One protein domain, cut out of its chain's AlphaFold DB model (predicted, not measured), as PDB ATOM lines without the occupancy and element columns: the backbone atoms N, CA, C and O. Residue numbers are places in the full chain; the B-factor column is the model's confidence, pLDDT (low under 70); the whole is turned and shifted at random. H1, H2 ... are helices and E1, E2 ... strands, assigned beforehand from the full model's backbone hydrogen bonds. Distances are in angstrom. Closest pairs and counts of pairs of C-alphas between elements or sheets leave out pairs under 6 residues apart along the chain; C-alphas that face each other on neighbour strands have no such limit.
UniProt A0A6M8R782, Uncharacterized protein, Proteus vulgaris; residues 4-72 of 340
ATOM      1  N   ASP A   4     -88.230 143.034  82.770       80.62
ATOM      2  CA  ASP A   4     -89.210 143.525  83.742       80.62
ATOM      3  C   ASP A   4     -90.340 142.508  83.937       80.62
ATOM      4  O   ASP A   4     -90.737 142.223  85.061       80.62
ATOM      5  N   GLU A   5     -90.795 141.887  82.844       78.81
ATOM      6  CA  GLU A   5     -91.728 140.753  82.880       78.81
ATOM      7  C   GLU A   5     -91.145 139.578  83.668       78.81
ATOM      8  O   GLU A   5     -91.860 138.936  84.433       78.81
ATOM      9  N   TRP A   6     -89.849 139.308  83.502       78.12
ATOM     10  CA  TRP A   6     -89.197 138.218  84.218       78.12
ATOM     11  C   TRP A   6     -89.096 138.495  85.717       78.12
ATOM     12  O   TRP A   6     -89.465 137.649  86.527       78.12
ATOM     13  N   LYS A   7     -88.678 139.709  86.091       80.75
ATOM     14  CA  LYS A   7     -88.648 140.143  87.491       80.75
ATOM     15  C   LYS A   7     -90.032 140.097  88.135       80.75
ATOM     16  O   LYS A   7     -90.151 139.652  89.268       80.75
ATOM     17  N   ALA A   8     -91.077 140.494  87.410       83.88
ATOM     18  CA  ALA A   8     -92.444 140.441  87.920       83.88
ATOM     19  C   ALA A   8     -92.907 139.010  88.243       83.88
ATOM     20  O   ALA A   8     -93.624 138.813  89.218       83.88
ATOM     21  N   LEU A   9     -92.480 138.006  87.466       82.94
ATOM     22  CA  LEU A   9     -92.806 136.599  87.737       82.94
ATOM     23  C   LEU A   9     -92.107 136.034  88.977       82.94
ATOM     24  O   LEU A   9     -92.582 135.053  89.536       82.94
ATOM     25  N   CYS A  10     -91.002 136.645  89.406       84.75
ATOM     26  CA  CYS A  10     -90.283 136.240  90.614       84.75
ATOM     27  C   CYS A  10     -91.006 136.666  91.900       84.75
ATOM     28  O   CYS A  10     -90.622 136.247  92.988       84.75
ATOM     29  N   HIS A  11     -92.042 137.505  91.785       84.69
ATOM     30  CA  HIS A  11     -92.844 137.950  92.914       84.69
ATOM     31  C   HIS A  11     -93.942 136.920  93.210       84.69
ATOM     32  O   HIS A  11     -94.963 136.856  92.519       84.69
ATOM     33  N   VAL A  12     -93.699 136.083  94.216       84.19
ATOM     34  CA  VAL A  12     -94.604 135.013  94.643       84.19
ATOM     35  C   VAL A  12     -95.539 135.572  95.725       84.19
ATOM     36  O   VAL A  12     -95.043 136.189  96.672       84.19
ATOM     37  N   PRO A  13     -96.873 135.389  95.610       82.56
ATOM     38  CA  PRO A  13     -97.830 135.790  96.647       82.56
ATOM     39  C   PRO A  13     -97.480 135.204  98.024       82.56
ATOM     40  O   PRO A  13     -96.783 134.205  98.091       82.56
ATOM     41  N   GLU A  14     -97.972 135.784  99.122       77.50
ATOM     42  CA  GLU A  14     -97.737 135.224 100.469       77.50
ATOM     43  C   GLU A  14     -98.599 133.976 100.746       77.50
ATOM     44  O   GLU A  14     -98.137 133.042 101.395       77.50
ATOM     45  N   ASP A  15     -99.817 133.928 100.193       82.00
ATOM     46  CA  ASP A  15    -100.756 132.810 100.324       82.00
ATOM     47  C   ASP A  15    -100.831 132.020  99.006       82.00
ATOM     48  O   ASP A  15    -101.602 132.364  98.103       82.00
ATOM     49  N   TYR A  16    -100.028 130.964  98.875       80.00
ATOM     50  CA  TYR A  16     -99.999 130.089  97.700       80.00
ATOM     51  C   TYR A  16     -99.995 128.614  98.106       80.00
ATOM     52  O   TYR A  16     -99.538 128.254  99.189       80.00
ATOM     53  N   SER A  17    -100.541 127.756  97.243       87.25
ATOM     54  CA  SER A  17    -100.395 126.307  97.393       87.25
ATOM     55  C   SER A  17     -99.067 125.823  96.801       87.25
ATOM     56  O   SER A  17     -98.501 126.487  95.932       87.25
ATOM     57  N   ASP A  18     -98.598 124.642  97.206       87.12
ATOM     58  CA  ASP A  18     -97.414 124.012  96.599       87.12
ATOM     59  C   ASP A  18     -97.566 123.873  95.067       87.12
ATOM     60  O   ASP A  18     -96.621 124.106  94.319       87.12
ATOM     61  N   GLU A  19     -98.780 123.593  94.574       89.00
ATOM     62  CA  GLU A  19     -99.068 123.523  93.133       89.00
ATOM     63  C   GLU A  19     -98.931 124.890  92.440       89.00
ATOM     64  O   GLU A  19     -98.415 124.977  91.324       89.00
ATOM     65  N   ASP A  20     -99.368 125.973  93.093       88.12
ATOM     66  CA  ASP A  20     -99.199 127.331  92.565       88.12
ATOM     67  C   ASP A  20     -97.717 127.718  92.508       88.12
ATOM     68  O   ASP A  20     -97.282 128.350  91.541       88.12
ATOM     69  N   PHE A  21     -96.937 127.311  93.514       87.94
ATOM     70  CA  PHE A  21     -95.493 127.520  93.539       87.94
ATOM     71  C   PHE A  21     -94.805 126.831  92.367       87.94
ATOM     72  O   PHE A  21     -94.049 127.480  91.642       87.94
ATOM     73  N   ASP A  22     -95.108 125.553  92.136       88.31
ATOM     74  CA  ASP A  22     -94.538 124.780  91.032       88.31
ATOM     75  C   ASP A  22     -94.864 125.428  89.679       88.31
ATOM     76  O   ASP A  22     -93.985 125.590  88.830       88.31
ATOM     77  N   ILE A  23     -96.099 125.910  89.491       89.56
ATOM     78  CA  ILE A  23     -96.503 126.630  88.273       89.56
ATOM     79  C   ILE A  23     -95.714 127.933  88.097       89.56
ATOM     80  O   ILE A  23     -95.339 128.280  86.971       89.56
ATOM     81  N   ILE A  24     -95.494 128.695  89.172       88.44
ATOM     82  CA  ILE A  24     -94.702 129.931  89.113       88.44
ATOM     83  C   ILE A  24     -93.245 129.596  88.796       88.44
ATOM     84  O   ILE A  24     -92.681 130.192  87.878       88.44
ATOM     85  N   CYS A  25     -92.668 128.609  89.479       88.06
ATOM     86  CA  CYS A  25     -91.309 128.132  89.258       88.06
ATOM     87  C   CYS A  25     -91.095 127.707  87.797       88.06
ATOM     88  O   CYS A  25     -90.164 128.188  87.144       88.06
ATOM     89  N   ASP A  26     -92.004 126.906  87.239       88.38
ATOM     90  CA  ASP A  26     -91.966 126.471  85.840       88.38
ATOM     91  C   ASP A  26     -92.021 127.650  84.863       88.38
ATOM     92  O   ASP A  26     -91.318 127.669  83.849       88.38
ATOM     93  N   ARG A  27     -92.851 128.659  85.152       87.50
ATOM     94  CA  ARG A  27     -92.969 129.865  84.316       87.50
ATOM     95  C   ARG A  27     -91.722 130.729  84.375       87.50
ATOM     96  O   ARG A  27     -91.287 131.226  83.339       87.50
ATOM     97  N   VAL A  28     -91.167 130.905  85.567       86.75
ATOM     98  CA  VAL A  28     -89.963 131.694  85.825       86.75
ATOM     99  C   VAL A  28     -88.752 131.086  85.112       86.75
ATOM    100  O   VAL A  28     -87.971 131.815  84.502       86.75
ATOM    101  N   HIS A  29     -88.641 129.757  85.097       88.25
ATOM    102  CA  HIS A  29     -87.541 129.040  84.446       88.25
ATOM    103  C   HIS A  29     -87.829 128.662  82.986       88.25
ATOM    104  O   HIS A  29     -86.965 128.100  82.297       88.25
ATOM    105  N   GLN A  30     -89.011 128.997  82.461       89.25
ATOM    106  CA  GLN A  30     -89.397 128.658  81.099       89.25
ATOM    107  C   GLN A  30     -88.428 129.259  80.072       89.25
ATOM    108  O   GLN A  30     -88.185 130.463  80.018       89.25
ATOM    109  N   GLY A  31     -87.920 128.412  79.174       90.44
ATOM    110  CA  GLY A  31     -86.977 128.845  78.141       90.44
ATOM    111  C   GLY A  31     -85.541 129.006  78.646       90.44
ATOM    112  O   GLY A  31     -84.711 129.556  77.916       90.44
ATOM    113  N   THR A  32     -85.244 128.488  79.839       92.81
ATOM    114  CA  THR A  32     -83.886 128.279  80.340       92.81
ATOM    115  C   THR A  32     -83.540 126.788  80.389       92.81
ATOM    116  O   THR A  32     -84.417 125.926  80.382       92.81
ATOM    117  N   LEU A  33     -82.247 126.483  80.372       94.88
ATOM    118  CA  LEU A  33     -81.686 125.153  80.562       94.88
ATOM    119  C   LEU A  33     -80.761 125.201  81.775       94.88
ATOM    120  O   LEU A  33     -79.816 125.987  81.791       94.88
ATOM    121  N   TYR A  34     -81.014 124.343  82.757       93.56
ATOM    122  CA  TYR A  34     -80.152 124.201  83.923       93.56
ATOM    123  C   TYR A  34     -78.795 123.604  83.539       93.56
ATOM    124  O   TYR A  34     -78.739 122.571  82.868       93.56
ATOM    125  N   LEU A  35     -77.706 124.252  83.957       92.75
ATOM    126  CA  LEU A  35     -76.336 123.798  83.700       92.75
ATOM    127  C   LEU A  35     -75.650 123.225  84.944       92.75
ATOM    128  O   LEU A  35     -74.776 122.371  84.803       92.75
ATOM    129  N   GLY A  36     -76.018 123.679  86.143       90.56
ATOM    130  CA  GLY A  36     -75.408 123.238  87.398       90.56
ATOM    131  C   GLY A  36     -75.502 124.289  88.497       90.56
ATOM    132  O   GLY A  36     -76.232 125.267  88.360       90.56
ATOM    133  N   THR A  37     -74.722 124.100  89.560       87.50
ATOM    134  CA  THR A  37     -74.581 125.054  90.667       87.50
ATOM    135  C   THR A  37     -73.202 125.724  90.663       87.50
ATOM    136  O   THR A  37     -72.213 125.165  90.184       87.50
ATOM    137  N   CYS A  38     -73.125 126.931  91.220       79.75
ATOM    138  CA  CYS A  38     -71.902 127.674  91.502       79.75
ATOM    139  C   CYS A  38     -71.829 127.958  93.010       79.75
ATOM    140  O   CYS A  38     -72.495 128.853  93.531       79.75
ATOM    141  N   GLY A  39     -71.007 127.180  93.717       73.75
ATOM    142  CA  GLY A  39     -70.940 127.223  95.178       73.75
ATOM    143  C   GLY A  39     -72.171 126.594  95.837       73.75
ATOM    144  O   GLY A  39     -72.808 125.713  95.262       73.75
ATOM    145  N   CYS A  40     -72.476 127.027  97.061       74.75
ATOM    146  CA  CYS A  40     -73.635 126.547  97.822       74.75
ATOM    147  C   CYS A  40     -74.912 127.362  97.564       74.75
ATOM    148  O   CYS A  40     -75.947 127.020  98.121       74.75
ATOM    149  N   GLU A  41     -74.819 128.447  96.791       81.81
ATOM    150  CA  GLU A  41     -75.849 129.491  96.746       81.81
ATOM    151  C   GLU A  41     -76.482 129.655  95.361       81.81
ATOM    152  O   GLU A  41     -77.697 129.782  95.265       81.81
ATOM    153  N   TYR A  42     -75.690 129.633  94.282       88.12
ATOM    154  CA  TYR A  42     -76.190 129.996  92.956       88.12
ATOM    155  C   TYR A  42     -76.454 128.789  92.059       88.12
ATOM    156  O   TYR A  42     -75.599 127.919  91.900       88.12
ATOM    157  N   ASP A  43     -77.580 128.819  91.359       90.94
ATOM    158  CA  ASP A  43     -77.854 128.015  90.176       90.94
ATOM    159  C   ASP A  43     -77.390 128.733  88.903       90.94
ATOM    160  O   ASP A  43     -77.456 129.961  88.777       90.94
ATOM    161  N   LEU A  44     -76.927 127.941  87.936       93.19
ATOM    162  CA  LEU A  44     -76.427 128.382  86.640       93.19
ATOM    163  C   LEU A  44     -77.385 127.949  85.529       93.19
ATOM    164  O   LEU A  44     -77.568 126.754  85.282       93.19
ATOM    165  N   LEU A  45     -77.946 128.917  84.807       94.19
ATOM    166  CA  LEU A  45     -78.925 128.687  83.748       94.19
ATOM    167  C   LEU A  45     -78.442 129.243  82.400       94.19
ATOM    168  O   LEU A  45     -77.832 130.308  82.325       94.19
ATOM    169  N   LEU A  46     -78.776 128.549  81.310       95.69
ATOM    170  CA  LEU A  46     -78.601 129.000  79.929       95.69
ATOM    171  C   LEU A  46     -79.945 129.394  79.326       95.69
ATOM    172  O   LEU A  46     -80.851 128.571  79.226       95.69
ATOM    173  N   VAL A  47     -80.070 130.618  78.824       94.38
ATOM    174  CA  VAL A  47     -81.272 131.030  78.087       94.38
ATOM    175  C   VAL A  47     -81.284 130.374  76.702       94.38
ATOM    176  O   VAL A  47     -80.417 130.642  75.869       94.38
ATOM    177  N   VAL A  48     -82.286 129.543  76.400       95.00
ATOM    178  CA  VAL A  48     -82.362 128.785  75.132       95.00
ATOM    179  C   VAL A  48     -83.329 129.382  74.103       95.00
ATOM    180  O   VAL A  48     -83.258 129.038  72.918       95.00
ATOM    181  N   ASN A  49     -84.194 130.316  74.508       90.50
ATOM    182  CA  ASN A  49     -85.148 130.992  73.623       90.50
ATOM    183  C   ASN A  49     -85.328 132.484  73.981       90.50
ATOM    184  O   ASN A  49     -84.992 132.923  75.073       90.50
ATOM    185  N   GLY A  50     -85.888 133.276  73.062       88.69
ATOM    186  CA  GLY A  50     -86.198 134.690  73.275       88.69
ATOM    187  C   GLY A  50     -85.020 135.647  73.050       88.69
ATOM    188  O   GLY A  50     -84.011 135.298  72.442       88.69
ATOM    189  N   LYS A  51     -85.175 136.891  73.523       87.88
ATOM    190  CA  LYS A  51     -84.247 138.012  73.267       87.88
ATOM    191  C   LYS A  51     -82.837 137.777  73.820       87.88
ATOM    192  O   LYS A  51     -81.875 138.235  73.217       87.88
ATOM    193  N   TYR A  52     -82.729 137.072  74.943       90.75
ATOM    194  CA  TYR A  52     -81.460 136.797  75.618       90.75
ATOM    195  C   TYR A  52     -80.910 135.404  75.296       90.75
ATOM    196  O   TYR A  52     -80.052 134.907  76.017       90.75
ATOM    197  N   LYS A  53     -81.389 134.754  74.223       93.62
ATOM    198  CA  LYS A  53     -80.903 133.433  73.810       93.62
ATOM    199  C   LYS A  53     -79.374 133.403  73.768       93.62
ATOM    200  O   LYS A  53     -78.745 134.264  73.159       93.62
ATOM    201  N   GLY A  54     -78.803 132.387  74.399       94.75
ATOM    202  CA  GLY A  54     -77.370 132.185  74.541       94.75
ATOM    203  C   GLY A  54     -76.776 132.775  75.818       94.75
ATOM    204  O   GLY A  54     -75.684 132.356  76.168       94.75
ATOM    205  N   HIS A  55     -77.437 133.695  76.523       94.81
ATOM    206  CA  HIS A  55     -76.865 134.300  77.730       94.81
ATOM    207  C   HIS A  55     -76.857 133.317  78.904       94.81
ATOM    208  O   HIS A  55     -77.732 132.453  79.009       94.81
ATOM    209  N   ILE A  56     -75.878 133.501  79.789       94.81
ATOM    210  CA  ILE A  56     -75.759 132.770  81.045       94.81
ATOM    211  C   ILE A  56     -76.327 133.611  82.184       94.81
ATOM    212  O   ILE A  56     -76.186 134.836  82.207       94.81
ATOM    213  N   LEU A  57     -76.984 132.929  83.113       91.94
ATOM    214  CA  LEU A  57     -77.660 133.511  84.258       91.94
ATOM    215  C   LEU A  57     -77.255 132.802  85.536       91.94
ATOM    216  O   LEU A  57     -77.237 131.574  85.584       91.94
ATOM    217  N   TYR A  58     -77.002 133.604  86.558       91.62
ATOM    218  CA  TYR A  58     -76.821 133.167  87.932       91.62
ATOM    219  C   TYR A  58     -78.075 133.545  88.707       91.62
ATOM    220  O   TYR A  58     -78.564 134.670  88.566       91.62
ATOM    221  N   THR A  59     -78.599 132.620  89.501       89.25
ATOM    222  CA  THR A  59     -79.774 132.860  90.340       89.25
ATOM    223  C   THR A  59     -79.586 132.218  91.703       89.25
ATOM    224  O   THR A  59     -79.097 131.099  91.792       89.25
ATOM    225  N   SER A  60     -79.919 132.952  92.753       86.31
ATOM    226  CA  SER A  60     -80.067 132.455  94.117       86.31
ATOM    227  C   SER A  60     -81.303 133.124  94.698       86.31
ATOM    228  O   SER A  60     -81.615 134.256  94.314       86.31
ATOM    229  N   ASP A  61     -82.037 132.405  95.549       81.44
ATOM    230  CA  ASP A  61     -83.185 132.930  96.299       81.44
ATOM    231  C   ASP A  61     -84.122 133.821  95.457       81.44
ATOM    232  O   ASP A  61     -84.491 134.922  95.851       81.44
ATOM    233  N   TRP A  62     -84.484 133.374  94.247       85.06
ATOM    234  CA  TRP A  62     -85.199 134.207  93.267       85.06
ATOM    235  C   TRP A  62     -86.589 134.654  93.737       85.06
ATOM    236  O   TRP A  62     -87.110 135.658  93.251       85.06
ATOM    237  N   VAL A  63     -87.188 133.931  94.682       86.12
ATOM    238  CA  VAL A  63     -88.509 134.219  95.243       86.12
ATOM    239  C   VAL A  63     -88.479 135.553  95.986       86.12
ATOM    240  O   VAL A  63     -87.788 135.700  96.988       86.12
ATOM    241  N   ASN A  64     -89.262 136.523  95.509       83.88
ATOM    242  CA  ASN A  64     -89.386 137.860  96.101       83.88
ATOM    243  C   ASN A  64     -88.054 138.630  96.233       83.88
ATOM    244  O   ASN A  64     -87.953 139.557  97.034       83.88
ATOM    245  N   SER A  65     -87.054 138.287  95.416       82.19
ATOM    246  CA  SER A  65     -85.761 138.975  95.376       82.19
ATOM    247  C   SER A  65     -85.789 140.202  94.464       82.19
ATOM    248  O   SER A  65     -86.387 140.190  93.385       82.19
ATOM    249  N   ASP A  66     -85.081 141.259  94.867       75.00
ATOM    250  CA  ASP A  66     -84.859 142.460  94.047       75.00
ATOM    251  C   ASP A  66     -83.874 142.199  92.888       75.00
ATOM    252  O   ASP A  66     -83.872 142.894  91.858       75.00
ATOM    253  N   THR A  67     -83.042 141.164  93.032       77.19
ATOM    254  CA  THR A  67     -82.038 140.734  92.053       77.19
ATOM    255  C   THR A  67     -82.123 139.225  91.812       77.19
ATOM    256  O   THR A  67     -81.147 138.516  92.051       77.19
ATOM    257  N   PRO A  68     -83.258 138.716  91.297       82.44
ATOM    258  CA  PRO A  68     -83.490 137.275  91.176       82.44
ATOM    259  C   PRO A  68     -82.553 136.613  90.156       82.44
ATOM    260  O   PRO A  68     -82.322 135.408  90.197       82.44
ATOM    261  N   TYR A  69     -82.000 137.411  89.236       86.38
ATOM    262  CA  TYR A  69     -81.120 136.961  88.169       86.38
ATOM    263  C   TYR A  69     -79.987 137.947  87.917       86.38
ATOM    264  O   TYR A  69     -80.207 139.156  87.787       86.38
ATOM    265  N   ILE A  70     -78.786 137.405  87.738       88.00
ATOM    266  CA  ILE A  70     -77.590 138.141  87.343       88.00
ATOM    267  C   ILE A  70     -77.115 137.589  86.001       88.00
ATOM    268  O   ILE A  70     -76.767 136.416  85.877       88.00
ATOM    269  N   PHE A  71     -77.104 138.446  84.982       90.38
ATOM    270  CA  PHE A  71     -76.554 138.097  83.676       90.38
ATOM    271  C   PHE A  71     -75.031 138.047  83.728       90.38
ATOM    272  O   PHE A  71     -74.392 138.933  84.301       90.38
ATOM    273  N   SER A  72     -74.453 137.052  83.056       92.31
ATOM    274  CA  SER A  72     -73.033 137.076  82.716       92.31
ATOM    275  C   SER A  72     -72.684 138.326  81.905       92.31
ATOM    276  O   SER A  72     -73.511 138.851  81.158       92.31
TER     277      SER A  72
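What this domain is: This is residues 4 to 72 of the 340 residues of an uncharacterized protein of Proteus vulgaris (UniProt A0A6M8R782). A twisted three-stranded sheet makes one end and a two-helix hairpin, H1 and H2, the other; residues 60 to 72 lead away from E3 and fold back beside it. The sheet, E1 - E2 - E3, is a meander, each strand the antiparallel neighbour of the one before. The printed part has 69 residues, under half in named elements, in the order H1 H2 E1 E2 E3; the class is mixed, helices and strands. It is compact, with a radius of gyration of the C-alphas of 12.0 A and spans of 34 by 28 by 20 A.

Where its parts are: H1, residues 4 to 9, begins at C-alpha 4 (-89.210, 143.525, 83.742) and measures 8.8 A; H2, residues 18 to 28, measures 15.2 A. E1, residues 32 to 38, measures 16.4 A, E2, residues 42 to 47, 15.7 A, and E3, residues 56 to 59, 10.1 A, ending at C-alpha 59 (-79.774, 132.860, 90.340).

How they stand to each other: Hairpin H1 and H2 touch, closest at the C-alphas of Leu 9 and Val 28, 6.0 A, with a shallow tilt of 19 degrees, opposite ways. In both, every O i to N i+4 pair is within hydrogen-bond range. Neither is on the sheet. Within hydrogen-bond range are N 33 and O 46, 2.8 A, in hairpin E1 and E2, and N 45 and O 57, 2.9 A, in hairpin E2 and E3. Residues 70 to 71 pair antiparallel with residues 57 to 58 of E3.

The domain as a whole: The C-alphas farthest apart, of Asp 15 and Gly 54, are 34.8 A apart. The printed part has no cut and no long link between named elements, and no printed residue has pLDDT under 70.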